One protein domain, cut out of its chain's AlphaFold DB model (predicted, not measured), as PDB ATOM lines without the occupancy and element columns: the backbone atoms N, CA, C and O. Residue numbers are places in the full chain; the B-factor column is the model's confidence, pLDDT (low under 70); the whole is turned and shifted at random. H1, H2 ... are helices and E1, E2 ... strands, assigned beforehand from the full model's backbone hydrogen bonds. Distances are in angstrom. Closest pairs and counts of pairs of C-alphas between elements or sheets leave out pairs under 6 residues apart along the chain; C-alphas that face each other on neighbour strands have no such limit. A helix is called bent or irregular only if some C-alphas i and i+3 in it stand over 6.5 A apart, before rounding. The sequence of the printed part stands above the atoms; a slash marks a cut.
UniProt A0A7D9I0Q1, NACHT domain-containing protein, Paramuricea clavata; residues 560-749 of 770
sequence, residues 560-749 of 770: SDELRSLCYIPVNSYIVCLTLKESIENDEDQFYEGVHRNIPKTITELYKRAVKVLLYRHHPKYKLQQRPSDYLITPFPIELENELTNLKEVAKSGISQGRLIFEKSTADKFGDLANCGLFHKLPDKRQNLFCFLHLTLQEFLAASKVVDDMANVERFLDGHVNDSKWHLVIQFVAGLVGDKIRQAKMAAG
ATOM      1  N   SER A 560       9.768   9.878  -0.497       85.44
ATOM      2  CA  SER A 560      10.393   9.036   0.522       85.44
ATOM      3  C   SER A 560      11.221   9.869   1.501       85.44
ATOM      4  O   SER A 560      12.303  10.365   1.179       85.44
ATOM      5  N   ASP A 561      10.729  10.004   2.731       83.00
ATOM      6  CA  ASP A 561      11.456  10.660   3.822       83.00
ATOM      7  C   ASP A 561      12.790   9.966   4.116       83.00
ATOM      8  O   ASP A 561      13.799  10.618   4.385       83.00
ATOM      9  N   GLU A 562      12.786   8.639   4.059       82.44
ATOM     10  CA  GLU A 562      13.925   7.790   4.362       82.44
ATOM     11  C   GLU A 562      15.013   7.955   3.291       82.44
ATOM     12  O   GLU A 562      16.154   8.259   3.653       82.44
ATOM     13  N   LEU A 563      14.678   7.908   1.990       87.31
ATOM     14  CA  LEU A 563      15.645   8.229   0.928       87.31
ATOM     15  C   LEU A 563      16.135   9.672   1.016       87.31
ATOM     16  O   LEU A 563      17.338   9.911   0.925       87.31
ATOM     17  N   ARG A 564      15.245  10.639   1.250       88.00
ATOM     18  CA  ARG A 564      15.621  12.048   1.432       88.00
ATOM     19  C   ARG A 564      16.590  12.235   2.610       88.00
ATOM     20  O   ARG A 564      17.530  13.023   2.505       88.00
ATOM     21  N   SER A 565      16.434  11.451   3.682       84.75
ATOM     22  CA  SER A 565      17.349  11.412   4.835       84.75
ATOM     23  C   SER A 565      18.668  10.663   4.585       84.75
ATOM     24  O   SER A 565      19.603  10.800   5.374       84.75
ATOM     25  N   LEU A 566      18.790   9.908   3.487       87.31
ATOM     26  CA  LEU A 566      20.068   9.376   3.001       87.31
ATOM     27  C   LEU A 566      20.740  10.371   2.042       87.31
ATOM     28  O   LEU A 566      21.934  10.643   2.184       87.31
ATOM     29  N   CYS A 567      19.969  10.952   1.117       91.00
ATOM     30  CA  CYS A 567      20.416  11.851   0.049       91.00
ATOM     31  C   CYS A 567      20.878  13.246   0.509       91.00
ATOM     32  O   CYS A 567      21.343  14.025  -0.314       91.00
ATOM     33  N   TYR A 568      20.840  13.591   1.801       88.38
ATOM     34  CA  TYR A 568      21.566  14.788   2.264       88.38
ATOM     35  C   TYR A 568      23.093  14.608   2.185       88.38
ATOM     36  O   TYR A 568      23.832  15.592   2.105       88.38
ATOM     37  N   ILE A 569      23.575  13.357   2.187       88.56
ATOM     38  CA  ILE A 569      24.982  13.016   1.964       88.56
ATOM     39  C   ILE A 569      25.204  12.863   0.446       88.56
ATOM     40  O   ILE A 569      24.596  11.977  -0.163       88.56
ATOM     41  N   PRO A 570      26.086  13.660  -0.193       91.06
ATOM     42  CA  PRO A 570      26.306  13.611  -1.640       91.06
ATOM     43  C   PRO A 570      26.683  12.228  -2.193       91.06
ATOM     44  O   PRO A 570      26.203  11.859  -3.258       91.06
ATOM     45  N   VAL A 571      27.465  11.416  -1.466       88.50
ATOM     46  CA  VAL A 571      27.796  10.042  -1.910       88.50
ATOM     47  C   VAL A 571      26.569   9.117  -1.925       88.50
ATOM     48  O   VAL A 571      26.425   8.317  -2.844       88.50
ATOM     49  N   ASN A 572      25.632   9.257  -0.981       91.62
ATOM     50  CA  ASN A 572      24.354   8.540  -1.067       91.62
ATOM     51  C   ASN A 572      23.511   9.058  -2.237       91.62
ATOM     52  O   ASN A 572      22.903   8.258  -2.935       91.62
ATOM     53  N   SER A 573      23.511  10.374  -2.484       93.25
ATOM     54  CA  SER A 573      22.824  10.965  -3.647       93.25
ATOM     55  C   SER A 573      23.337  10.355  -4.950       93.25
ATOM     56  O   SER A 573      22.542   9.965  -5.796       93.25
ATOM     57  N   TYR A 574      24.660  10.209  -5.081       91.19
ATOM     58  CA  TYR A 574      25.300   9.524  -6.202       91.19
ATOM     59  C   TYR A 574      24.812   8.076  -6.337       91.19
ATOM     60  O   TYR A 574      24.321   7.714  -7.400       91.19
ATOM     61  N   ILE A 575      24.872   7.270  -5.267       91.00
ATOM     62  CA  ILE A 575      24.439   5.856  -5.282       91.00
ATOM     63  C   ILE A 575      22.960   5.727  -5.686       91.00
ATOM     64  O   ILE A 575      22.617   4.882  -6.516       91.00
ATOM     65  N   VAL A 576      22.086   6.572  -5.131       93.25
ATOM     66  CA  VAL A 576      20.642   6.569  -5.410       93.25
ATOM     67  C   VAL A 576      20.363   6.995  -6.854       93.25
ATOM     68  O   VAL A 576      19.701   6.253  -7.577       93.25
ATOM     69  N   CYS A 577      20.909   8.126  -7.314       92.06
ATOM     70  CA  CYS A 577      20.736   8.591  -8.693       92.06
ATOM     71  C   CYS A 577      21.304   7.599  -9.716       92.06
ATOM     72  O   CYS A 577      20.655   7.329 -10.721       92.06
ATOM     73  N   LEU A 578      22.481   7.024  -9.449       89.69
ATOM     74  CA  LEU A 578      23.107   5.991 -10.275       89.69
ATOM     75  C   LEU A 578      22.196   4.771 -10.422       89.69
ATOM     76  O   LEU A 578      21.931   4.333 -11.538       89.69
ATOM     77  N   THR A 579      21.699   4.247  -9.302       90.56
ATOM     78  CA  THR A 579      20.909   3.012  -9.297       90.56
ATOM     79  C   THR A 579      19.519   3.217  -9.888       90.56
ATOM     80  O   THR A 579      19.047   2.355 -10.627       90.56
ATOM     81  N   LEU A 580      18.866   4.350  -9.607       90.69
ATOM     82  CA  LEU A 580      17.560   4.671 -10.188       90.69
ATOM     83  C   LEU A 580      17.661   4.965 -11.685       90.69
ATOM     84  O   LEU A 580      16.848   4.448 -12.440       90.69
ATOM     85  N   LYS A 581      18.678   5.719 -12.127       88.25
ATOM     86  CA  LYS A 581      18.909   5.968 -13.556       88.25
ATOM     87  C   LYS A 581      19.130   4.662 -14.311       88.25
ATOM     88  O   LYS A 581      18.452   4.419 -15.295       88.25
ATOM     89  N   GLU A 582      20.019   3.809 -13.810       86.12
ATOM     90  CA  GLU A 582      20.265   2.489 -14.393       86.12
ATOM     91  C   GLU A 582      19.001   1.611 -14.364       86.12
ATOM     92  O   GLU A 582      18.727   0.907 -15.325       86.12
ATOM     93  N   SER A 583      18.189   1.677 -13.305       86.31
ATOM     94  CA  SER A 583      16.932   0.917 -13.238       86.31
ATOM     95  C   SER A 583      15.894   1.389 -14.260       86.31
ATOM     96  O   SER A 583      15.193   0.549 -14.799       86.31
ATOM     97  N   ILE A 584      15.821   2.696 -14.548       83.94
ATOM     98  CA  ILE A 584      14.926   3.269 -15.569       83.94
ATOM     99  C   ILE A 584      15.439   2.956 -16.982       83.94
ATOM    100  O   ILE A 584      14.665   2.520 -17.823       83.94
ATOM    101  N   GLU A 585      16.741   3.122 -17.244       79.69
ATOM    102  CA  GLU A 585      17.330   2.884 -18.574       79.69
ATOM    103  C   GLU A 585      17.270   1.401 -18.997       79.69
ATOM    104  O   GLU A 585      17.168   1.123 -20.185       79.69
ATOM    105  N   ASN A 586      17.264   0.448 -18.052       74.31
ATOM    106  CA  ASN A 586      17.014  -0.978 -18.338       74.31
ATOM    107  C   ASN A 586      15.508  -1.361 -18.277       74.31
ATOM    108  O   ASN A 586      15.183  -2.544 -18.304       74.31
ATOM    109  N   ASP A 587      14.588  -0.397 -18.138       69.50
ATOM    110  CA  ASP A 587      13.123  -0.600 -18.154       69.50
ATOM    111  C   ASP A 587      12.480  -0.123 -19.468       69.50
ATOM    112  O   ASP A 587      11.344  -0.483 -19.763       69.50
ATOM    113  N   GLU A 588      13.189   0.682 -20.274       58.38
ATOM    114  CA  GLU A 588      12.659   1.232 -21.535       58.38
ATOM    115  C   GLU A 588      12.281   0.119 -22.538       58.38
ATOM    116  O   GLU A 588      11.278   0.249 -23.239       58.38
ATOM    117  N   ASP A 589      12.983  -1.022 -22.512       50.84
ATOM    118  CA  ASP A 589      12.663  -2.228 -23.297       50.84
ATOM    119  C   ASP A 589      11.412  -2.995 -22.796       50.84
ATOM    120  O   ASP A 589      10.931  -3.906 -23.473       50.84
ATOM    121  N   GLN A 590      10.883  -2.672 -21.606       50.56
ATOM    122  CA  GLN A 590       9.752  -3.369 -20.964       50.56
ATOM    123  C   GLN A 590       8.592  -2.439 -20.563       50.56
ATOM    124  O   GLN A 590       7.684  -2.860 -19.839       50.56
ATOM    125  N   PHE A 591       8.569  -1.197 -21.065       52.31
ATOM    126  CA  PHE A 591       7.542  -0.189 -20.774       52.31
ATOM    127  C   PHE A 591       6.182  -0.498 -21.440       52.31
ATOM    128  O   PHE A 591       5.700   0.211 -22.325       52.31
ATOM    129  N   TYR A 592       5.525  -1.563 -20.985       45.31
ATOM    130  CA  TYR A 592       4.142  -1.889 -21.317       45.31
ATOM    131  C   TYR A 592       3.200  -1.372 -20.216       45.31
ATOM    132  O   TYR A 592       3.407  -1.631 -19.029       45.31
ATOM    133  N   GLU A 593       2.136  -0.675 -20.637       49.31
ATOM    134  CA  GLU A 593       1.022  -0.172 -19.802       49.31
ATOM    135  C   GLU A 593       1.323   1.042 -18.894       49.31
ATOM    136  O   GLU A 593       0.526   1.378 -18.023       49.31
ATOM    137  N   GLY A 594       2.427   1.764 -19.117       52.00
ATOM    138  CA  GLY A 594       2.679   3.056 -18.453       52.00
ATOM    139  C   GLY A 594       3.183   2.973 -17.006       52.00
ATOM    140  O   GLY A 594       3.306   4.001 -16.340       52.00
ATOM    141  N   VAL A 595       3.495   1.769 -16.522       53.53
ATOM    142  CA  VAL A 595       4.084   1.526 -15.200       53.53
ATOM    143  C   VAL A 595       5.544   1.126 -15.375       53.53
ATOM    144  O   VAL A 595       5.842   0.157 -16.069       53.53
ATOM    145  N   HIS A 596       6.449   1.834 -14.700       60.06
ATOM    146  CA  HIS A 596       7.857   1.451 -14.627       60.06
ATOM    147  C   HIS A 596       8.035   0.223 -13.725       60.06
ATOM    148  O   HIS A 596       8.141   0.348 -12.499       60.06
ATOM    149  N   ARG A 597       8.020  -0.975 -14.319       60.94
ATOM    150  CA  ARG A 597       8.061  -2.251 -13.585       60.94
ATOM    151  C   ARG A 597       9.411  -2.469 -12.905       60.94
ATOM    152  O   ARG A 597       9.467  -3.128 -11.868       60.94
ATOM    153  N   ASN A 598      10.482  -1.886 -13.446       69.94
ATOM    154  CA  ASN A 598      11.842  -2.089 -12.958       69.94
ATOM    155  C   ASN A 598      12.345  -0.992 -11.991       69.94
ATOM    156  O   ASN A 598      13.523  -1.006 -11.641       69.94
ATOM    157  N   ILE A 599      11.509  -0.064 -11.501       81.31
ATOM    158  CA  ILE A 599      11.916   0.861 -10.420       81.31
ATOM    159  C   ILE A 599      11.884   0.134  -9.057       81.31
ATOM    160  O   ILE A 599      10.867  -0.473  -8.720       81.31
ATOM    161  N   PRO A 600      12.955   0.200  -8.234       85.06
ATOM    162  CA  PRO A 600      12.971  -0.457  -6.928       85.06
ATOM    163  C   PRO A 600      11.913   0.100  -5.973       85.06
ATOM    164  O   PRO A 600      11.830   1.309  -5.776       85.06
ATOM    165  N   LYS A 601      11.151  -0.783  -5.321       82.44
ATOM    166  CA  LYS A 601      10.032  -0.404  -4.438       82.44
ATOM    167  C   LYS A 601      10.459  -0.129  -2.992       82.44
ATOM    168  O   LYS A 601       9.805   0.652  -2.297       82.44
ATOM    169  N   THR A 602      11.552  -0.745  -2.532       86.88
ATOM    170  CA  THR A 602      12.087  -0.601  -1.162       86.88
ATOM    171  C   THR A 602      13.539  -0.117  -1.157       86.88
ATOM    172  O   THR A 602      14.251  -0.225  -2.159       86.88
ATOM    173  N   ILE A 603      14.015   0.407  -0.020       89.12
ATOM    174  CA  ILE A 603      15.417   0.841   0.109       89.12
ATOM    175  C   ILE A 603      16.336  -0.384   0.122       89.12
ATOM    176  O   ILE A 603      17.404  -0.353  -0.488       89.12
ATOM    177  N   THR A 604      15.895  -1.498   0.711       91.69
ATOM    178  CA  THR A 604      16.574  -2.794   0.581       91.69
ATOM    179  C   THR A 604      16.759  -3.213  -0.879       91.69
ATOM    180  O   THR A 604      17.860  -3.598  -1.274       91.69
ATOM    181  N   GLU A 605      15.721  -3.105  -1.715       90.25
ATOM    182  CA  GLU A 605      15.816  -3.446  -3.137       90.25
ATOM    183  C   GLU A 605      16.736  -2.477  -3.895       90.25
ATOM    184  O   GLU A 605      17.574  -2.909  -4.691       90.25
ATOM    185  N   LEU A 606      16.638  -1.178  -3.600       92.56
ATOM    186  CA  LEU A 606      17.521  -0.152  -4.150       92.56
ATOM    187  C   LEU A 606      18.994  -0.460  -3.843       92.56
ATOM    188  O   LEU A 606      19.816  -0.426  -4.750       92.56
ATOM    189  N   TYR A 607      19.344  -0.821  -2.606       93.31
ATOM    190  CA  TYR A 607      20.729  -1.167  -2.267       93.31
ATOM    191  C   TYR A 607      21.163  -2.540  -2.813       93.31
ATOM    192  O   TYR A 607      22.310  -2.677  -3.243       93.31
ATOM    193  N   LYS A 608      20.250  -3.518  -2.933       92.00
ATOM    194  CA  LYS A 608      20.493  -4.793  -3.641       92.00
ATOM    195  C   LYS A 608      20.879  -4.554  -5.105       92.00
ATOM    196  O   LYS A 608      21.853  -5.130  -5.593       92.00
ATOM    197  N   ARG A 609      20.164  -3.656  -5.789       91.25
ATOM    198  CA  ARG A 609      20.493  -3.204  -7.149       91.25
ATOM    199  C   ARG A 609      21.779  -2.377  -7.171       91.25
ATOM    200  O   ARG A 609      22.617  -2.629  -8.026       91.25
ATOM    201  N   ALA A 610      22.003  -1.470  -6.220       92.31
ATOM    202  CA  ALA A 610      23.219  -0.651  -6.159       92.31
ATOM    203  C   ALA A 610      24.500  -1.500  -6.096       92.31
ATOM    204  O   ALA A 610      25.465  -1.211  -6.802       92.31
ATOM    205  N   VAL A 611      24.487  -2.588  -5.312       92.31
ATOM    206  CA  VAL A 611      25.579  -3.575  -5.264       92.31
ATOM    207  C   VAL A 611      25.855  -4.160  -6.650       92.31
ATOM    208  O   VAL A 611      27.001  -4.148  -7.093       92.31
ATOM    209  N   LYS A 612      24.819  -4.583  -7.382       90.00
ATOM    210  CA  LYS A 612      24.959  -5.068  -8.764       90.00
ATOM    211  C   LYS A 612      25.488  -3.996  -9.711       90.00
ATOM    212  O   LYS A 612      26.439  -4.256 -10.437       90.00
ATOM    213  N   VAL A 613      24.899  -2.800  -9.709       88.56
ATOM    214  CA  VAL A 613      25.291  -1.701 -10.608       88.56
ATOM    215  C   VAL A 613      26.762  -1.346 -10.420       88.56
ATOM    216  O   VAL A 613      27.476  -1.193 -11.409       88.56
ATOM    217  N   LEU A 614      27.238  -1.283  -9.174       88.06
ATOM    218  CA  LEU A 614      28.644  -1.016  -8.882       88.06
ATOM    219  C   LEU A 614      29.548  -2.178  -9.334       88.06
ATOM    220  O   LEU A 614      30.520  -1.943 -10.051       88.06
ATOM    221  N   LEU A 615      29.203  -3.432  -9.026       86.81
ATOM    222  CA  LEU A 615      29.990  -4.592  -9.466       86.81
ATOM    223  C   LEU A 615      30.088  -4.680 -10.994       86.81
ATOM    224  O   LEU A 615      31.191  -4.735 -11.531       86.81
ATOM    225  N   TYR A 616      28.970  -4.628 -11.717       84.81
ATOM    226  CA  TYR A 616      28.982  -4.738 -13.178       84.81
ATOM    227  C   TYR A 616      29.663  -3.547 -13.875       84.81
ATOM    228  O   TYR A 616      30.194  -3.726 -14.966       84.81
ATOM    229  N   ARG A 617      29.696  -2.351 -13.266       81.44
ATOM    230  CA  ARG A 617      30.404  -1.184 -13.831       81.44
ATOM    231  C   ARG A 617      31.903  -1.152 -13.518       81.44
ATOM    232  O   ARG A 617      32.669  -0.652 -14.337       81.44
ATOM    233  N   HIS A 618      32.326  -1.654 -12.357       78.75
ATOM    234  CA  HIS A 618      33.686  -1.429 -11.845       78.75
ATOM    235  C   HIS A 618      34.516  -2.710 -11.659       78.75
ATOM    236  O   HIS A 618      35.744  -2.652 -11.744       78.75
ATOM    237  N   HIS A 619      33.894  -3.871 -11.422       81.44
ATOM    238  CA  HIS A 619      34.619  -5.113 -11.146       81.44
ATOM    239  C   HIS A 619      35.526  -5.507 -12.326       81.44
ATOM    240  O   HIS A 619      35.026  -5.596 -13.452       81.44
ATOM    241  N   PRO A 620      36.826  -5.801 -12.106       79.38
ATOM    242  CA  PRO A 620      37.784  -6.114 -13.169       79.38
ATOM    243  C   PRO A 620      37.286  -7.133 -14.201       79.38
ATOM    244  O   PRO A 620      37.422  -6.880 -15.396       79.38
ATOM    245  N   LYS A 621      36.649  -8.222 -13.741       79.75
ATOM    246  CA  LYS A 621      36.076  -9.282 -14.592       79.75
ATOM    247  C   LYS A 621      34.832  -8.857 -15.390       79.75
ATOM    248  O   LYS A 621      34.667  -9.318 -16.513       79.75
ATOM    249  N   TYR A 622      33.961  -8.010 -14.826       78.44
ATOM    250  CA  TYR A 622      32.612  -7.744 -15.364       78.44
ATOM    251  C   TYR A 622      32.488  -6.418 -16.124       78.44
ATOM    252  O   TYR A 622      31.674  -6.328 -17.035       78.44
ATOM    253  N   LYS A 623      33.332  -5.418 -15.836       76.75
ATOM    254  CA  LYS A 623      33.270  -4.066 -16.437       76.75
ATOM    255  C   LYS A 623      33.404  -4.006 -17.970       76.75
ATOM    256  O   LYS A 623      33.144  -2.963 -18.559       76.75
ATOM    257  N   LEU A 624      33.893  -5.081 -18.597       76.31
ATOM    258  CA  LEU A 624      34.051  -5.218 -20.054       76.31
ATOM    259  C   LEU A 624      33.050  -6.209 -20.675       76.31
ATOM    260  O   LEU A 624      33.066  -6.402 -21.888       76.31
ATOM    261  N   GLN A 625      32.214  -6.863 -19.866       77.44
ATOM    262  CA  GLN A 625      31.232  -7.832 -20.345       77.44
ATOM    263  C   GLN A 625      29.937  -7.124 -20.747       77.44
ATOM    264  O   GLN A 625      29.533  -6.132 -20.134       77.44
ATOM    265  N   GLN A 626      29.252  -7.657 -21.759       75.56
ATOM    266  CA  GLN A 626      27.896  -7.222 -22.068       75.56
ATOM    267  C   GLN A 626      26.975  -7.618 -20.908       75.56
ATOM    268  O   GLN A 626      26.959  -8.770 -20.476       75.56
ATOM    269  N   ARG A 627      26.237  -6.645 -20.376       80.62
ATOM    270  CA  ARG A 627      25.316  -6.862 -19.258       80.62
ATOM    271  C   ARG A 627      24.034  -7.524 -19.790       80.62
ATOM    272  O   ARG A 627      23.494  -7.008 -20.769       80.62
ATOM    273  N   PRO A 628      23.549  -8.628 -19.189       76.25
ATOM    274  CA  PRO A 628      22.211  -9.152 -19.470       76.25
ATOM    275  C   PRO A 628      21.154  -8.070 -19.228       76.25
ATOM    276  O   PRO A 628      21.307  -7.290 -18.292       76.25
ATOM    277  N   SER A 629      20.077  -8.022 -20.014       72.94
ATOM    278  CA  SER A 629      19.013  -7.014 -19.842       72.94
ATOM    279  C   SER A 629      18.316  -7.102 -18.474       72.94
ATOM    280  O   SER A 629      17.884  -6.097 -17.920       72.94
ATOM    281  N   ASP A 630      18.279  -8.292 -17.877       77.19
ATOM    282  CA  ASP A 630      17.654  -8.586 -16.586       77.19
ATOM    283  C   ASP A 630      18.635  -8.597 -15.392       77.19
ATOM    284  O   ASP A 630      18.252  -8.951 -14.272       77.19
ATOM    285  N   TYR A 631      19.896  -8.177 -15.577       83.62
ATOM    286  CA  TYR A 631      20.950  -8.324 -14.558       83.62
ATOM    287  C   TYR A 631      20.619  -7.662 -13.208       83.62
ATOM    288  O   TYR A 631      21.078  -8.101 -12.147       83.62
ATOM    289  N   LEU A 632      19.788  -6.613 -13.213       83.44
ATOM    290  CA  LEU A 632      19.312  -5.928 -12.007       83.44
ATOM    291  C   LEU A 632      18.400  -6.803 -11.136       83.44
ATOM    292  O   LEU A 632      18.418  -6.650  -9.911       83.44
ATOM    293  N   ILE A 633      17.703  -7.782 -11.718       79.50
ATOM    294  CA  ILE A 633      16.744  -8.658 -11.027       79.50
ATOM    295  C   ILE A 633      17.237 -10.107 -10.856       79.50
ATOM    296  O   ILE A 633      16.975 -10.692  -9.806       79.50
ATOM    297  N   THR A 634      18.044 -10.654 -11.772       80.31
ATOM    298  CA  THR A 634      18.553 -12.045 -11.699       80.31
ATOM    299  C   THR A 634      19.536 -12.311 -10.541       80.31
ATOM    300  O   THR A 634      20.176 -11.382 -10.051       80.31
ATOM    301  N   PRO A 635      19.677 -13.549 -10.030       79.50
ATOM    302  CA  PRO A 635      20.678 -13.869  -9.003       79.50
ATOM    303  C   PRO A 635      22.119 -13.553  -9.440       79.50
ATOM    304  O   PRO A 635      22.415 -13.458 -10.631       79.50
ATOM    305  N   PHE A 636      23.038 -13.399  -8.481       81.31
ATOM    306  CA  PHE A 636      24.461 -13.270  -8.807       81.31
ATOM    307  C   PHE A 636      25.010 -14.579  -9.406       81.31
ATOM    308  O   PHE A 636      24.563 -15.660  -9.021       81.31
ATOM    309  N   PRO A 637      26.029 -14.516 -10.284       81.00
ATOM    310  CA  PRO A 637      26.848 -15.680 -10.599       81.00
ATOM    311  C   PRO A 637      27.464 -16.267  -9.320       81.00
ATOM    312  O   PRO A 637      27.977 -15.518  -8.488       81.00
ATOM    313  N   ILE A 638      27.467 -17.599  -9.189       80.62
ATOM    314  CA  ILE A 638      27.936 -18.323  -7.987       80.62
ATOM    315  C   ILE A 638      29.359 -17.903  -7.580       80.62
ATOM    316  O   ILE A 638      29.657 -17.720  -6.402       80.62
ATOM    317  N   GLU A 639      30.242 -17.690  -8.557       77.69
ATOM    318  CA  GLU A 639      31.614 -17.213  -8.344       77.69
ATOM    319  C   GLU A 639      31.657 -15.842  -7.647       77.69
ATOM    320  O   GLU A 639      32.392 -15.655  -6.679       77.69
ATOM    321  N   LEU A 640      30.820 -14.901  -8.096       80.12
ATOM    322  CA  LEU A 640      30.721 -13.559  -7.526       80.12
ATOM    323  C   LEU A 640      30.029 -13.573  -6.155       80.12
ATOM    324  O   LEU A 640      30.387 -12.788  -5.282       80.12
ATOM    325  N   GLU A 641      29.076 -14.478  -5.929       83.44
ATOM    326  CA  GLU A 641      28.453 -14.672  -4.615       83.44
ATOM    327  C   GLU A 641      29.446 -15.230  -3.577       83.44
ATOM    328  O   GLU A 641      29.483 -14.765  -2.431       83.44
ATOM    329  N   ASN A 642      30.327 -16.146  -3.990       80.88
ATOM    330  CA  ASN A 642      31.434 -16.638  -3.165       80.88
ATOM    331  C   ASN A 642      32.432 -15.519  -2.823       80.88
ATOM    332  O   ASN A 642      32.781 -15.345  -1.653       80.88
ATOM    333  N   GLU A 643      32.850 -14.713  -3.807       79.75
ATOM    334  CA  GLU A 643      33.713 -13.549  -3.566       79.75
ATOM    335  C   GLU A 643      33.040 -12.543  -2.608       79.75
ATOM    336  O   GLU A 643      33.637 -12.123  -1.609       79.75
ATOM    337  N   LEU A 644      31.765 -12.209  -2.847       87.00
ATOM    338  CA  LEU A 644      30.983 -11.309  -1.995       87.00
ATOM    339  C   LEU A 644      30.824 -11.827  -0.565       87.00
ATOM    340  O   LEU A 644      30.746 -11.014   0.354       87.00
ATOM    341  N   THR A 645      30.811 -13.141  -0.341       87.81
ATOM    342  CA  THR A 645      30.671 -13.724   1.003       87.81
ATOM    343  C   THR A 645      31.826 -13.328   1.931       87.81
ATOM    344  O   THR A 645      31.589 -13.004   3.098       87.81
ATOM    345  N   ASN A 646      33.058 -13.224   1.419       85.19
ATOM    346  CA  ASN A 646      34.188 -12.691   2.193       85.19
ATOM    347  C   ASN A 646      33.997 -11.201   2.535       85.19
ATOM    348  O   ASN A 646      34.314 -10.762   3.641       85.19
ATOM    349  N   LEU A 647      33.458 -10.415   1.598       88.25
ATOM    350  CA  LEU A 647      33.230  -8.981   1.784       88.25
ATOM    351  C   LEU A 647      32.065  -8.694   2.753       88.25
ATOM    352  O   LEU A 647      32.158  -7.783   3.577       88.25
ATOM    353  N   LYS A 648      31.010  -9.517   2.710       92.38
ATOM    354  CA  LYS A 648      29.895  -9.567   3.670       92.38
ATOM    355  C   LYS A 648      30.391  -9.768   5.114       92.38
ATOM    356  O   LYS A 648      29.953  -9.052   6.015       92.38
ATOM    357  N   GLU A 649      31.342 -10.682   5.343       90.00
ATOM    358  CA  GLU A 649      31.950 -10.887   6.673       90.00
ATOM    359  C   GLU A 649      32.754  -9.672   7.150       90.00
ATOM    360  O   GLU A 649      32.614  -9.242   8.298       90.00
ATOM    361  N   VAL A 650      33.568  -9.073   6.271       88.81
ATOM    362  CA  VAL A 650      34.307  -7.836   6.584       88.81
ATOM    363  C   VAL A 650      33.351  -6.709   6.949       88.81
ATOM    364  O   VAL A 650      33.595  -5.993   7.919       88.81
ATOM    365  N   ALA A 651      32.245  -6.577   6.214       90.81
ATOM    366  CA  ALA A 651      31.231  -5.575   6.479       90.81
ATOM    367  C   ALA A 651      30.611  -5.752   7.876       90.81
ATOM    368  O   ALA A 651      30.652  -4.818   8.682       90.81
ATOM    369  N   LYS A 652      30.128  -6.964   8.196       91.75
ATOM    370  CA  LYS A 652      29.547  -7.319   9.505       91.75
ATOM    371  C   LYS A 652      30.540  -7.102  10.651       91.75
ATOM    372  O   LYS A 652      30.217  -6.414  11.614       91.75
ATOM    373  N   SER A 653      31.764  -7.619  10.519       88.50
ATOM    374  CA  SER A 653      32.849  -7.437  11.495       88.50
ATOM    375  C   SER A 653      33.201  -5.958  11.702       88.50
ATOM    376  O   SER A 653      33.372  -5.503  12.835       88.50
ATOM    377  N   GLY A 654      33.232  -5.184  10.612       83.19
ATOM    378  CA  GLY A 654      33.452  -3.744  10.634       83.19
ATOM    379  C   GLY A 654      32.385  -2.988  11.421       83.19
ATOM    380  O   GLY A 654      32.744  -2.189  12.282       83.19
ATOM    381  N   ILE A 655      31.094  -3.277  11.203       84.00
ATOM    382  CA  ILE A 655      30.010  -2.659  11.991       84.00
ATOM    383  C   ILE A 655      30.134  -3.047  13.469       84.00
ATOM    384  O   ILE A 655      30.175  -2.158  14.319       84.00
ATOM    385  N   SER A 656      30.296  -4.339  13.787       84.06
ATOM    386  CA  SER A 656      30.455  -4.818  15.171       84.06
ATOM    387  C   SER A 656      31.535  -4.059  15.945       84.06
ATOM    388  O   SER A 656      31.325  -3.720  17.111       84.06
ATOM    389  N   GLN A 657      32.664  -3.779  15.285       77.69
ATOM    390  CA  GLN A 657      33.876  -3.188  15.862       77.69
ATOM    391  C   GLN A 657      34.013  -1.671  15.622       77.69
ATOM    392  O   GLN A 657      35.045  -1.098  15.963       77.69
ATOM    393  N   GLY A 658      33.026  -1.014  14.999       71.12
ATOM    394  CA  GLY A 658      33.094   0.414  14.655       71.12
ATOM    395  C   GLY A 658      34.171   0.779  13.617       71.12
ATOM    396  O   GLY A 658      34.596   1.933  13.548       71.12
ATOM    397  N   ARG A 659      34.642  -0.185  12.813       69.69
ATOM    398  CA  ARG A 659      35.709   0.005  11.817       69.69
ATOM    399  C   ARG A 659      35.153   0.334  10.429       69.69
ATOM    400  O   ARG A 659      34.293  -0.369   9.900       69.69
ATOM    401  N   LEU A 660      35.723   1.383   9.832       74.88
ATOM    402  CA  LEU A 660      35.470   1.838   8.453       74.88
ATOM    403  C   LEU A 660      36.674   1.620   7.515       74.88
ATOM    404  O   LEU A 660      36.550   1.793   6.304       74.88
ATOM    405  N   ILE A 661      37.841   1.295   8.082       73.81
ATOM    406  CA  ILE A 661      39.102   1.049   7.374       73.81
ATOM    407  C   ILE A 661      39.615  -0.331   7.795       73.81
ATOM    408  O   ILE A 661      39.571  -0.686   8.977       73.81
ATOM    409  N   PHE A 662      40.088  -1.105   6.822       77.38
ATOM    410  CA  PHE A 662      40.469  -2.507   6.979       77.38
ATOM    411  C   PHE A 662      41.894  -2.729   6.468       77.38
ATOM    412  O   PHE A 662      42.211  -2.344   5.345       77.38
ATOM    413  N   GLU A 663      42.749  -3.354   7.277       73.12
ATOM    414  CA  GLU A 663      44.146  -3.644   6.932       73.12
ATOM    415  C   GLU A 663      44.330  -5.093   6.448       73.12
ATOM    416  O   GLU A 663      43.714  -6.032   6.961       73.12
ATOM    417  N   LYS A 664      45.190  -5.280   5.440       69.56
ATOM    418  CA  LYS A 664      45.416  -6.558   4.747       69.56
ATOM    419  C   LYS A 664      46.362  -7.508   5.499       69.56
ATOM    420  O   LYS A 664      47.467  -7.780   5.037       69.56
ATOM    421  N   SER A 665      45.889  -8.124   6.580       55.06
ATOM    422  CA  SER A 665      46.452  -9.413   7.035       55.06
ATOM    423  C   SER A 665      45.959 -10.607   6.195       55.06
ATOM    424  O   SER A 665      46.450 -11.720   6.338       55.06
ATOM    425  N   THR A 666      44.986 -10.389   5.303       49.19
ATOM    426  CA  THR A 666      44.258 -11.421   4.538       49.19
ATOM    427  C   THR A 666      44.321 -11.151   3.032       49.19
ATOM    428  O   THR A 666      43.312 -10.939   2.363       49.19
ATOM    429  N   ALA A 667      45.542 -11.110   2.494       46.41
ATOM    430  CA  ALA A 667      45.812 -10.593   1.155       46.41
ATOM    431  C   ALA A 667      45.080 -11.292   0.010       46.41
ATOM    432  O   ALA A 667      44.663 -10.613  -0.933       46.41
ATOM    433  N   ASP A 668      44.895 -12.597   0.149       54.66
ATOM    434  CA  ASP A 668      44.406 -13.474  -0.910       54.66
ATOM    435  C   ASP A 668      42.880 -13.665  -0.858       54.66
ATOM    436  O   ASP A 668      42.302 -14.276  -1.748       54.66
ATOM    437  N   LYS A 669      42.196 -13.108   0.158       58.03
ATOM    438  CA  LYS A 669      40.741 -13.287   0.353       58.03
ATOM    439  C   LYS A 669      39.852 -12.316  -0.430       58.03
ATOM    440  O   LYS A 669      38.654 -12.570  -0.535       58.03
ATOM    441  N   PHE A 670      40.403 -11.212  -0.943       65.38
ATOM    442  CA  PHE A 670      39.616 -10.155  -1.604       65.38
ATOM    443  C   PHE A 670      39.794 -10.073  -3.121       65.38
ATOM    444  O   PHE A 670      38.954  -9.455  -3.762       65.38
ATOM    445  N   GLY A 671      40.843 -10.678  -3.693       67.06
ATOM    446  CA  GLY A 671      41.050 -10.759  -5.147       67.06
ATOM    447  C   GLY A 671      40.731  -9.462  -5.906       67.06
ATOM    448  O   GLY A 671      41.241  -8.387  -5.574       67.06
ATOM    449  N   ASP A 672      39.839  -9.575  -6.892       69.44
ATOM    450  CA  ASP A 672      39.383  -8.480  -7.757       69.44
ATOM    451  C   ASP A 672      38.367  -7.524  -7.092       69.44
ATOM    452  O   ASP A 672      38.175  -6.396  -7.567       69.44
ATOM    453  N   LEU A 673      37.785  -7.892  -5.938       73.88
ATOM    454  CA  LEU A 673      36.894  -7.011  -5.168       73.88
ATOM    455  C   LEU A 673      37.608  -5.768  -4.615       73.88
ATOM    456  O   LEU A 673      36.952  -4.791  -4.263       73.88
ATOM    457  N   ALA A 674      38.941  -5.769  -4.577       70.75
ATOM    458  CA  ALA A 674      39.777  -4.654  -4.135       70.75
ATOM    459  C   ALA A 674      39.518  -3.313  -4.858       70.75
ATOM    460  O   ALA A 674      39.902  -2.269  -4.326       70.75
ATOM    461  N   ASN A 675      38.923  -3.338  -6.059       71.06
ATOM    462  CA  ASN A 675      38.590  -2.155  -6.862       71.06
ATOM    463  C   ASN A 675      37.210  -2.276  -7.544       71.06
ATOM    464  O   ASN A 675      37.003  -1.759  -8.637       71.06
ATOM    465  N   CYS A 676      36.258  -2.982  -6.933       75.00
ATOM    466  CA  CYS A 676      34.980  -3.329  -7.571       75.00
ATOM    467  C   CYS A 676      33.868  -2.272  -7.454       75.00
ATOM    468  O   CYS A 676      32.685  -2.599  -7.555       75.00
ATOM    469  N   GLY A 677      34.209  -1.013  -7.176       76.50
ATOM    470  CA  GLY A 677      33.234   0.066  -6.976       76.50
ATOM    471  C   GLY A 677      32.524   0.045  -5.615       76.50
ATOM    472  O   GLY A 677      32.076   1.089  -5.155       76.50
ATOM    473  N   LEU A 678      32.455  -1.108  -4.942       83.69
ATOM    474  CA  LEU A 678      31.930  -1.242  -3.575       83.69
ATOM    475  C   LEU A 678      32.999  -1.112  -2.498       83.69
ATOM    476  O   LEU A 678      32.732  -0.577  -1.420       83.69
ATOM    477  N   PHE A 679      34.181  -1.643  -2.787       82.44
ATOM    478  CA  PHE A 679      35.318  -1.730  -1.891       82.44
ATOM    479  C   PHE A 679      36.554  -1.283  -2.666       82.44
ATOM    480  O   PHE A 679      36.741  -1.660  -3.826       82.44
ATOM    481  N   HIS A 680      37.359  -0.434  -2.036       77.69
ATOM    482  CA  HIS A 680      38.461   0.267  -2.683       77.69
ATOM    483  C   HIS A 680      39.719   0.176  -1.836       77.69
ATOM    484  O   HIS A 680      39.679   0.389  -0.621       77.69
ATOM    485  N   LYS A 681      40.854  -0.089  -2.486       76.19
ATOM    486  CA  LYS A 681      42.167   0.068  -1.864       76.19
ATOM    487  C   LYS A 681      42.485   1.560  -1.699       76.19
ATOM    488  O   LYS A 681      42.464   2.315  -2.668       76.19
ATOM    489  N   LEU A 682      42.836   1.975  -0.485       70.19
ATOM    490  CA  LEU A 682      43.334   3.325  -0.224       70.19
ATOM    491  C   LEU A 682      44.736   3.519  -0.840       70.19
ATOM    492  O   LEU A 682      45.517   2.563  -0.900       70.19
ATOM    493  N   PRO A 683      45.098   4.744  -1.266       55.47
ATOM    494  CA  PRO A 683      46.370   5.038  -1.928       55.47
ATOM    495  C   PRO A 683      47.562   5.124  -0.950       55.47
ATOM    496  O   PRO A 683      48.369   6.048  -1.021       55.47
ATOM    497  N   ASP A 684      47.706   4.141  -0.060       58.28
ATOM    498  CA  ASP A 684      48.942   3.903   0.687       58.28
ATOM    499  C   ASP A 684      49.771   2.817  -0.037       58.28
ATOM    500  O   ASP A 684      49.282   1.749  -0.422       58.28
ATOM    501  N   LYS A 685      51.050   3.127  -0.291       51.09
ATOM    502  CA  LYS A 685      52.004   2.219  -0.952       51.09
ATOM    503  C   LYS A 685      52.667   1.236   0.022       51.09
ATOM    504  O   LYS A 685      53.259   0.265  -0.435       51.09
ATOM    505  N   ARG A 686      52.609   1.497   1.331       50.78
ATOM    506  CA  ARG A 686      53.224   0.703   2.407       50.78
ATOM    507  C   ARG A 686      52.197  -0.167   3.117       50.78
ATOM    508  O   ARG A 686      52.458  -1.346   3.331       50.78
ATOM    509  N   GLN A 687      51.037   0.393   3.449       61.75
ATOM    510  CA  GLN A 687      49.933  -0.356   4.042       61.75
ATOM    511  C   GLN A 687      48.885  -0.687   2.985       61.75
ATOM    512  O   GLN A 687      48.451   0.154   2.204       61.75
ATOM    513  N   ASN A 688      48.434  -1.937   2.964       74.12
ATOM    514  CA  ASN A 688      47.282  -2.311   2.162       74.12
ATOM    515  C   ASN A 688      46.008  -2.037   2.974       74.12
ATOM    516  O   ASN A 688      45.457  -2.941   3.601       74.12
ATOM    517  N   LEU A 689      45.576  -0.778   2.988       76.06
ATOM    518  CA  LEU A 689      44.325  -0.370   3.619       76.06
ATOM    519  C   LEU A 689      43.182  -0.365   2.599       76.06
ATOM    520  O   LEU A 689      43.387  -0.037   1.430       76.06
ATOM    521  N   PHE A 690      41.977  -0.687   3.054       79.06
ATOM    522  CA  PHE A 690      40.758  -0.715   2.250       79.06
ATOM    523  C   PHE A 690      39.592  -0.048   2.976       79.06
ATOM    524  O   PHE A 690      39.547  -0.036   4.207       79.06
ATOM    525  N   CYS A 691      38.615   0.449   2.221       80.38
ATOM    526  CA  CYS A 691      37.337   0.924   2.747       80.38
ATOM    527  C   CYS A 691      36.186   0.625   1.778       80.38
ATOM    528  O   CYS A 691      36.396   0.450   0.577       80.38
ATOM    529  N   PHE A 692      34.957   0.615   2.294       84.38
ATOM    530  CA  PHE A 692      33.758   0.640   1.456       84.38
ATOM    531  C   PHE A 692      33.539   2.034   0.857       84.38
ATOM    532  O   PHE A 692      33.864   3.035   1.501       84.38
ATOM    533  N   LEU A 693      32.914   2.102  -0.324       84.50
ATOM    534  CA  LEU A 693      32.504   3.351  -0.984       84.50
ATOM    535  C   LEU A 693      31.731   4.280  -0.028       84.50
ATOM    536  O   LEU A 693      31.967   5.488   0.021       84.50
ATOM    537  N   HIS A 694      30.815   3.708   0.757       86.94
ATOM    538  CA  HIS A 694      30.129   4.404   1.838       86.94
ATOM    539  C   HIS A 694      29.636   3.429   2.916       86.94
ATOM    540  O   HIS A 694      29.389   2.254   2.640       86.94
ATOM    541  N   LEU A 695      29.428   3.936   4.137       85.88
ATOM    542  CA  LEU A 695      28.927   3.156   5.276       85.88
ATOM    543  C   LEU A 695      27.566   2.494   4.986       85.88
ATOM    544  O   LEU A 695      27.345   1.375   5.424       85.88
ATOM    545  N   THR A 696      26.698   3.111   4.181       90.31
ATOM    546  CA  THR A 696      25.404   2.514   3.787       90.31
ATOM    547  C   THR A 696      25.543   1.202   3.013       90.31
ATOM    548  O   THR A 696      24.732   0.299   3.194       90.31
ATOM    549  N   LEU A 697      26.592   1.057   2.197       92.31
ATOM    550  CA  LEU A 697      26.886  -0.190   1.482       92.31
ATOM    551  C   LEU A 697      27.505  -1.241   2.415       92.31
ATOM    552  O   LEU A 697      27.192  -2.423   2.295       92.31
ATOM    553  N   GLN A 698      28.317  -0.813   3.386       91.44
ATOM    554  CA  GLN A 698      28.810  -1.684   4.456       91.44
ATOM    555  C   GLN A 698      27.650  -2.210   5.323       91.44
ATOM    556  O   GLN A 698      27.582  -3.399   5.608       91.44
ATOM    557  N   GLU A 699      26.698  -1.355   5.700       92.75
ATOM    558  CA  GLU A 699      25.506  -1.739   6.467       92.75
ATOM    559  C   GLU A 699      24.613  -2.717   5.690       92.75
ATOM    560  O   GLU A 699      24.154  -3.707   6.256       92.75
ATOM    561  N   PHE A 700      24.426  -2.496   4.384       95.38
ATOM    562  CA  PHE A 700      23.688  -3.417   3.517       95.38
ATOM    563  C   PHE A 700      24.365  -4.794   3.401       95.38
ATOM    564  O   PHE A 700      23.712  -5.827   3.552       95.38
ATOM    565  N   LEU A 701      25.683  -4.839   3.182       94.69
ATOM    566  CA  LEU A 701      26.424  -6.104   3.096       94.69
ATOM    567  C   LEU A 701      26.481  -6.835   4.449       94.69
ATOM    568  O   LEU A 701      26.389  -8.062   4.483       94.69
ATOM    569  N   ALA A 702      26.549  -6.099   5.564       94.06
ATOM    570  CA  ALA A 702      26.418  -6.662   6.906       94.06
ATOM    571  C   ALA A 702      25.025  -7.278   7.140       94.06
ATOM    572  O   ALA A 702      24.932  -8.376   7.690       94.06
ATOM    573  N   ALA A 703      23.956  -6.620   6.678       95.44
ATOM    574  CA  ALA A 703      22.592  -7.141   6.754       95.44
ATOM    575  C   ALA A 703      22.425  -8.414   5.919       95.44
ATOM    576  O   ALA A 703      21.904  -9.416   6.409       95.44
ATOM    577  N   SER A 704      22.956  -8.419   4.693       94.44
ATOM    578  CA  SER A 704      22.983  -9.622   3.863       94.44
ATOM    579  C   SER A 704      23.717 -10.771   4.557       94.44
ATOM    580  O   SER A 704      23.202 -11.883   4.545       94.44
ATOM    581  N   LYS A 705      24.840 -10.513   5.244       94.75
ATOM    582  CA  LYS A 705      25.566 -11.545   6.006       94.75
ATOM    583  C   LYS A 705      24.777 -12.128   7.178       94.75
ATOM    584  O   LYS A 705      25.009 -13.273   7.556       94.75
ATOM    585  N   VAL A 706      23.900 -11.339   7.798       94.12
ATOM    586  CA  VAL A 706      22.992 -11.818   8.851       94.12
ATOM    587  C   VAL A 706      21.919 -12.721   8.246       94.12
ATOM    588  O   VAL A 706      21.684 -13.805   8.761       94.12
ATOM    589  N   VAL A 707      21.327 -12.323   7.118       92.88
ATOM    590  CA  VAL A 707      20.250 -13.079   6.453       92.88
ATOM    591  C   VAL A 707      20.750 -14.327   5.715       92.88
ATOM    592  O   VAL A 707      19.964 -15.238   5.451       92.88
ATOM    593  N   ASP A 708      22.046 -14.428   5.411       90.50
ATOM    594  CA  ASP A 708      22.670 -15.680   4.954       90.50
ATOM    595  C   ASP A 708      22.500 -16.815   5.994       90.50
ATOM    596  O   ASP A 708      22.348 -17.971   5.608       90.50
ATOM    597  N   ASP A 709      22.438 -16.487   7.292       89.38
ATOM    598  CA  ASP A 709      22.244 -17.420   8.412       89.38
ATOM    599  C   ASP A 709      20.864 -17.213   9.068       89.38
ATOM    600  O   ASP A 709      20.725 -16.641  10.152       89.38
ATOM    601  N   MET A 710      19.819 -17.681   8.375       87.25
ATOM    602  CA  MET A 710      18.414 -17.513   8.782       87.25
ATOM    603  C   MET A 710      18.115 -18.001  10.208       87.25
ATOM    604  O   MET A 710      17.248 -17.429  10.866       87.25
ATOM    605  N   ALA A 711      18.825 -19.023  10.697       87.19
ATOM    606  CA  ALA A 711      18.610 -19.596  12.025       87.19
ATOM    607  C   ALA A 711      19.059 -18.663  13.165       87.19
ATOM    608  O   ALA A 711      18.544 -18.761  14.274       87.19
ATOM    609  N   ASN A 712      19.995 -17.744  12.902       89.75
ATOM    610  CA  ASN A 712      20.509 -16.798  13.896       89.75
ATOM    611  C   ASN A 712      19.959 -15.367  13.736       89.75
ATOM    612  O   ASN A 712      20.396 -14.474  14.464       89.75
ATOM    613  N   VAL A 713      19.003 -15.126  12.827       92.31
ATOM    614  CA  VAL A 713      18.414 -13.788  12.613       92.31
ATOM    615  C   VAL A 713      17.688 -13.283  13.861       92.31
ATOM    616  O   VAL A 713      17.948 -12.163  14.285       92.31
ATOM    617  N   GLU A 714      16.835 -14.099  14.483       90.31
ATOM    618  CA  GLU A 714      16.088 -13.736  15.702       90.31
ATOM    619  C   GLU A 714      17.043 -13.342  16.840       90.31
ATOM    620  O   GLU A 714      17.028 -12.207  17.314       90.31
ATOM    621  N   ARG A 715      18.011 -14.216  17.144       91.62
ATOM    622  CA  ARG A 715      19.078 -13.958  18.123       91.62
ATOM    623  C   ARG A 715      19.914 -12.712  17.799       91.62
ATOM    624  O   ARG A 715      20.398 -12.038  18.710       91.62
ATOM    625  N   PHE A 716      20.134 -12.412  16.517       92.75
ATOM    626  CA  PHE A 716      20.814 -11.186  16.103       92.75
ATOM    627  C   PHE A 716      19.958  -9.944  16.379       92.75
ATOM    628  O   PHE A 716      20.514  -8.945  16.831       92.75
ATOM    629  N   LEU A 717      18.647  -9.992  16.127       91.31
ATOM    630  CA  LEU A 717      17.736  -8.883  16.408       91.31
ATOM    631  C   LEU A 717      17.669  -8.609  17.916       91.31
ATOM    632  O   LEU A 717      17.938  -7.480  18.324       91.31
ATOM    633  N   ASP A 718      17.444  -9.635  18.739       90.19
ATOM    634  CA  ASP A 718      17.397  -9.511  20.205       90.19
ATOM    635  C   ASP A 718      18.671  -8.878  20.782       90.19
ATOM    636  O   ASP A 718      18.617  -8.004  21.649       90.19
ATOM    637  N   GLY A 719      19.837  -9.284  20.267       89.81
ATOM    638  CA  GLY A 719      21.133  -8.777  20.716       89.81
ATOM    639  C   GLY A 719      21.460  -7.340  20.288       89.81
ATOM    640  O   GLY A 719      22.402  -6.765  20.830       89.81
ATOM    641  N   HIS A 720      20.731  -6.759  19.325       89.00
ATOM    642  CA  HIS A 720      21.123  -5.496  18.680       89.00
ATOM    643  C   HIS A 720      19.988  -4.484  18.456       89.00
ATOM    644  O   HIS A 720      20.264  -3.378  17.997       89.00
ATOM    645  N   VAL A 721      18.730  -4.799  18.790       85.38
ATOM    646  CA  VAL A 721      17.567  -3.914  18.552       85.38
ATOM    647  C   VAL A 721      17.691  -2.535  19.215       85.38
ATOM    648  O   VAL A 721      17.251  -1.539  18.645       85.38
ATOM    649  N   ASN A 722      18.339  -2.469  20.380       82.38
ATOM    650  CA  ASN A 722      18.585  -1.228  21.125       82.38
ATOM    651  C   ASN A 722      19.912  -0.540  20.747       82.38
ATOM    652  O   ASN A 722      20.215   0.534  21.260       82.38
ATOM    653  N   ASP A 723      20.724  -1.156  19.883       79.81
ATOM    654  CA  ASP A 723      22.036  -0.648  19.496       79.81
ATOM    655  C   ASP A 723      21.937   0.109  18.170       79.81
ATOM    656  O   ASP A 723      21.777  -0.441  17.076       79.81
ATOM    657  N   SER A 724      22.060   1.423  18.280       73.88
ATOM    658  CA  SER A 724      21.830   2.350  17.187       73.88
ATOM    659  C   SER A 724      22.792   2.213  16.010       73.88
ATOM    660  O   SER A 724      22.438   2.639  14.904       73.88
ATOM    661  N   LYS A 725      23.964   1.576  16.189       79.19
ATOM    662  CA  LYS A 725      24.871   1.266  15.068       79.19
ATOM    663  C   LYS A 725      24.247   0.263  14.091       79.19
ATOM    664  O   LYS A 725      24.621   0.237  12.922       79.19
ATOM    665  N   TRP A 726      23.299  -0.551  14.561       86.25
ATOM    666  CA  TRP A 726      22.649  -1.597  13.778       86.25
ATOM    667  C   TRP A 726      21.292  -1.178  13.201       86.25
ATOM    668  O   TRP A 726      20.763  -1.917  12.381       86.25
ATOM    669  N   HIS A 727      20.742   0.001  13.527       86.56
ATOM    670  CA  HIS A 727      19.397   0.411  13.081       86.56
ATOM    671  C   HIS A 727      19.150   0.250  11.563       86.56
ATOM    672  O   HIS A 727      18.147  -0.348  11.179       86.56
ATOM    673  N   LEU A 728      20.046   0.733  10.685       86.88
ATOM    674  CA  LEU A 728      19.866   0.553   9.230       86.88
ATOM    675  C   LEU A 728      20.157  -0.890   8.783       86.88
ATOM    676  O   LEU A 728      19.530  -1.385   7.851       86.88
ATOM    677  N   VAL A 729      21.064  -1.594   9.466       91.31
ATOM    678  CA  VAL A 729      21.311  -3.021   9.207       91.31
ATOM    679  C   VAL A 729      20.043  -3.829   9.490       91.31
ATOM    680  O   VAL A 729      19.669  -4.663   8.678       91.31
ATOM    681  N   ILE A 730      19.335  -3.540  10.584       91.62
ATOM    682  CA  ILE A 730      18.067  -4.179  10.962       91.62
ATOM    683  C   ILE A 730      16.967  -3.886   9.930       91.62
ATOM    684  O   ILE A 730      16.246  -4.803   9.541       91.62
ATOM    685  N   GLN A 731      16.876  -2.652   9.420       89.69
ATOM    686  CA  GLN A 731      15.953  -2.301   8.327       89.69
ATOM    687  C   GLN A 731      16.226  -3.137   7.064       89.69
ATOM    688  O   GLN A 731      15.307  -3.739   6.510       89.69
ATOM    689  N   PHE A 732      17.495  -3.261   6.662       93.88
ATOM    690  CA  PHE A 732      17.886  -4.123   5.544       93.88
ATOM    691  C   PHE A 732      17.660  -5.620   5.829       93.88
ATOM    692  O   PHE A 732      17.241  -6.348   4.932       93.88
ATOM    693  N   VAL A 733      17.888  -6.098   7.060       94.06
ATOM    694  CA  VAL A 733      17.584  -7.485   7.468       94.06
ATOM    695  C   VAL A 733      16.092  -7.770   7.294       94.06
ATOM    696  O   VAL A 733      15.749  -8.769   6.668       94.06
ATOM    697  N   ALA A 734      15.210  -6.881   7.764       90.94
ATOM    698  CA  ALA A 734      13.763  -7.033   7.614       90.94
ATOM    699  C   ALA A 734      13.341  -7.120   6.134       90.94
ATOM    700  O   ALA A 734      12.622  -8.045   5.747       90.94
ATOM    701  N   GLY A 735      13.855  -6.226   5.281       90.38
ATOM    702  CA  GLY A 735      13.581  -6.258   3.842       90.38
ATOM    703  C   GLY A 735      14.071  -7.539   3.151       90.38
ATOM    704  O   GLY A 735      13.335  -8.135   2.362       90.38
ATOM    705  N   LEU A 736      15.285  -8.002   3.475       92.25
ATOM    706  CA  LEU A 736      15.891  -9.209   2.894       92.25
ATOM    707  C   LEU A 736      15.218 -10.505   3.380       92.25
ATOM    708  O   LEU A 736      15.054 -11.444   2.599       92.25
ATOM    709  N   VAL A 737      14.785 -10.561   4.643       91.12
ATOM    710  CA  VAL A 737      13.957 -11.660   5.171       91.12
ATOM    711  C   VAL A 737      12.594 -11.674   4.477       91.12
ATOM    712  O   VAL A 737      12.134 -12.736   4.060       91.12
ATOM    713  N   GLY A 738      11.981 -10.505   4.265       87.69
ATOM    714  CA  GLY A 738      10.743 -10.369   3.493       87.69
ATOM    715  C   GLY A 738      10.864 -10.903   2.061       87.69
ATOM    716  O   GLY A 738       9.959 -11.595   1.592       87.69
ATOM    717  N   ASP A 739      11.990 -10.650   1.383       85.88
ATOM    718  CA  ASP A 739      12.299 -11.236   0.070       85.88
ATOM    719  C   ASP A 739      12.376 -12.770   0.128       85.88
ATOM    720  O   ASP A 739      11.699 -13.439  -0.658       85.88
ATOM    721  N   LYS A 740      13.121 -13.345   1.085       85.19
ATOM    722  CA  LYS A 740      13.225 -14.810   1.245       85.19
ATOM    723  C   LYS A 740      11.877 -15.466   1.560       85.19
ATOM    724  O   LYS A 740      11.562 -16.511   0.994       85.19
ATOM    725  N   ILE A 741      11.048 -14.854   2.410       85.19
ATOM    726  CA  ILE A 741       9.701 -15.359   2.728       85.19
ATOM    727  C   ILE A 741       8.794 -15.321   1.488       85.19
ATOM    728  O   ILE A 741       8.051 -16.274   1.253       85.19
ATOM    729  N   ARG A 742       8.858 -14.257   0.672       82.31
ATOM    730  CA  ARG A 742       8.121 -14.188  -0.605       82.31
ATOM    731  C   ARG A 742       8.559 -15.299  -1.562       82.31
ATOM    732  O   ARG A 742       7.700 -16.021  -2.060       82.31
ATOM    733  N   GLN A 743       9.865 -15.486  -1.749       82.75
ATOM    734  CA  GLN A 743      10.421 -16.548  -2.598       82.75
ATOM    735  C   GLN A 743       9.999 -17.948  -2.129       82.75
ATOM    736  O   GLN A 743       9.550 -18.753  -2.941       82.75
ATOM    737  N   ALA A 744      10.056 -18.225  -0.821       82.56
ATOM    738  CA  ALA A 744       9.608 -19.496  -0.258       82.56
ATOM    739  C   ALA A 744       8.102 -19.742  -0.476       82.56
ATOM    740  O   ALA A 744       7.705 -20.849  -0.829       82.56
ATOM    741  N   LYS A 745       7.256 -18.709  -0.329       79.62
ATOM    742  CA  LYS A 745       5.811 -18.810  -0.604       79.62
ATOM    743  C   LYS A 745       5.500 -19.035  -2.086       79.62
ATOM    744  O   LYS A 745       4.584 -19.795  -2.384       79.62
ATOM    745  N   MET A 746       6.257 -18.422  -2.998       79.00
ATOM    746  CA  MET A 746       6.139 -18.668  -4.443       79.00
ATOM    747  C   MET A 746       6.565 -20.096  -4.805       79.00
ATOM    748  O   MET A 746       5.824 -20.798  -5.483       79.00
ATOM    749  N   ALA A 747       7.704 -20.565  -4.283       80.56
ATOM    750  CA  ALA A 747       8.178 -21.937  -4.486       80.56
ATOM    751  C   ALA A 747       7.212 -22.995  -3.916       80.56
ATOM    752  O   ALA A 747       7.091 -24.083  -4.470       80.56
ATOM    753  N   ALA A 748       6.490 -22.664  -2.841       81.12
ATOM    754  CA  ALA A 748       5.430 -23.490  -2.265       81.12
ATOM    755  C   ALA A 748       4.055 -23.339  -2.957       81.12
ATOM    756  O   ALA A 748       3.077 -23.913  -2.484       81.12
ATOM    757  N   GLY A 749       3.941 -22.549  -4.035       76.31
ATOM    758  CA  GLY A 749       2.686 -22.334  -4.770       76.31
ATOM    759  C   GLY A 749       1.610 -21.537  -4.014       76.31
ATOM    760  O   GLY A 749       0.460 -21.509  -4.436       76.31
TER     761      GLY A 749
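This is residues 560 to 749 of the 770 residues of the protein "NACHT domain-containing protein" of Paramuricea clavata (UniProt A0A7D9I0Q1). Helix H6 sits in the middle of the model, with H3, H4 and H8 packed crosswise round it. H2 crosses H3 and brings in short H1 at its end, a small E1-E2 hairpin with H5 lies toward one end of the longest axis, a long loop, residues 586 to 602, lies toward the other, and residues 741 to 749, mostly the last part of H8, stick out. The printed part has 190 residues, in the order H1 to H5, E1, E2, H6 to H8, and its class is mostly helix. The two strands are antiparallel. It is compact, with a radius of gyration of the C-alphas of 17.0 A and spans of 56 by 43 by 36 A.

Start at H1, residues 561 to 566, close to but not clearly touching H2, residues 570 to 585; their closest C-alphas, Leu 566 and Asn 572, are 6.0 A apart. H2 touches H3, residues 603 to 618, about perpendicular at 85 degrees, closest at C-alphas Thr 579 and Ala 610, 5.3 A. Next comes H4, residues 638 to 656, apart from H3. H5, residues 671 to 674, is close to but not clearly touching H4, with C-alphas Glu 643 and Leu 673 closest at 7.4 A. E1, residues 679 to 681, and E2, residues 689 to 692, form an antiparallel hairpin; look for N 680 and O 691, 2.9 A apart, within hydrogen-bond range. H6, residues 695 to 707, is the hub. It touches H4, only just about perpendicular at 71 degrees, closest at C-alphas Lys 652 and Ala 702, 4.1 A. Its residues 697 to 700 alone touch H3, closest at C-alphas Tyr 607 and Phe 700, 6.9 A. H7, residues 710 to 720, touches H6 only at the corner, closest at C-alphas Val 706 and Val 713, 6.2 A. H8, residues 724 to 747, touches H6 with residues 726 to 737 alone, the same way at a steep tilt of 47 degrees, closest at C-alphas Ala 703 and Val 729, 5.0 A. Every O i to N i+4 pair is within hydrogen-bond range in H1, H2 and H6, against 11 of 12 in H3, 13 of 15 in H4, 5 of 7 in H7 and 18 of 20 in H8; H5 is too short for such a pair.

Find C-alpha 561 at (11.456, 10.660, 3.822), where H1 begins. H2 and H3 each run 22.0 A, H4 26.9 A, H6 18.4 A and H7 15.8 A. H8 runs 35.3 A to C-alpha 747 at (8.178, -21.937, -4.486). H7 and H8 are irregular, with C-alphas 711 and 714 at 7.4 A and 725 and 728 at 7.7 A.

The two C-alphas farthest apart, Glu 593 and Arg 686, are 56.7 A apart. The printed part has no cut; the links H2 to H3, H3 to H4 and H4 to H5 are long. Mean pLDDT of the printed part is 81.2, and it is under 70 at residues 587 to 598, 659, 664 to 672 and 683 to 687.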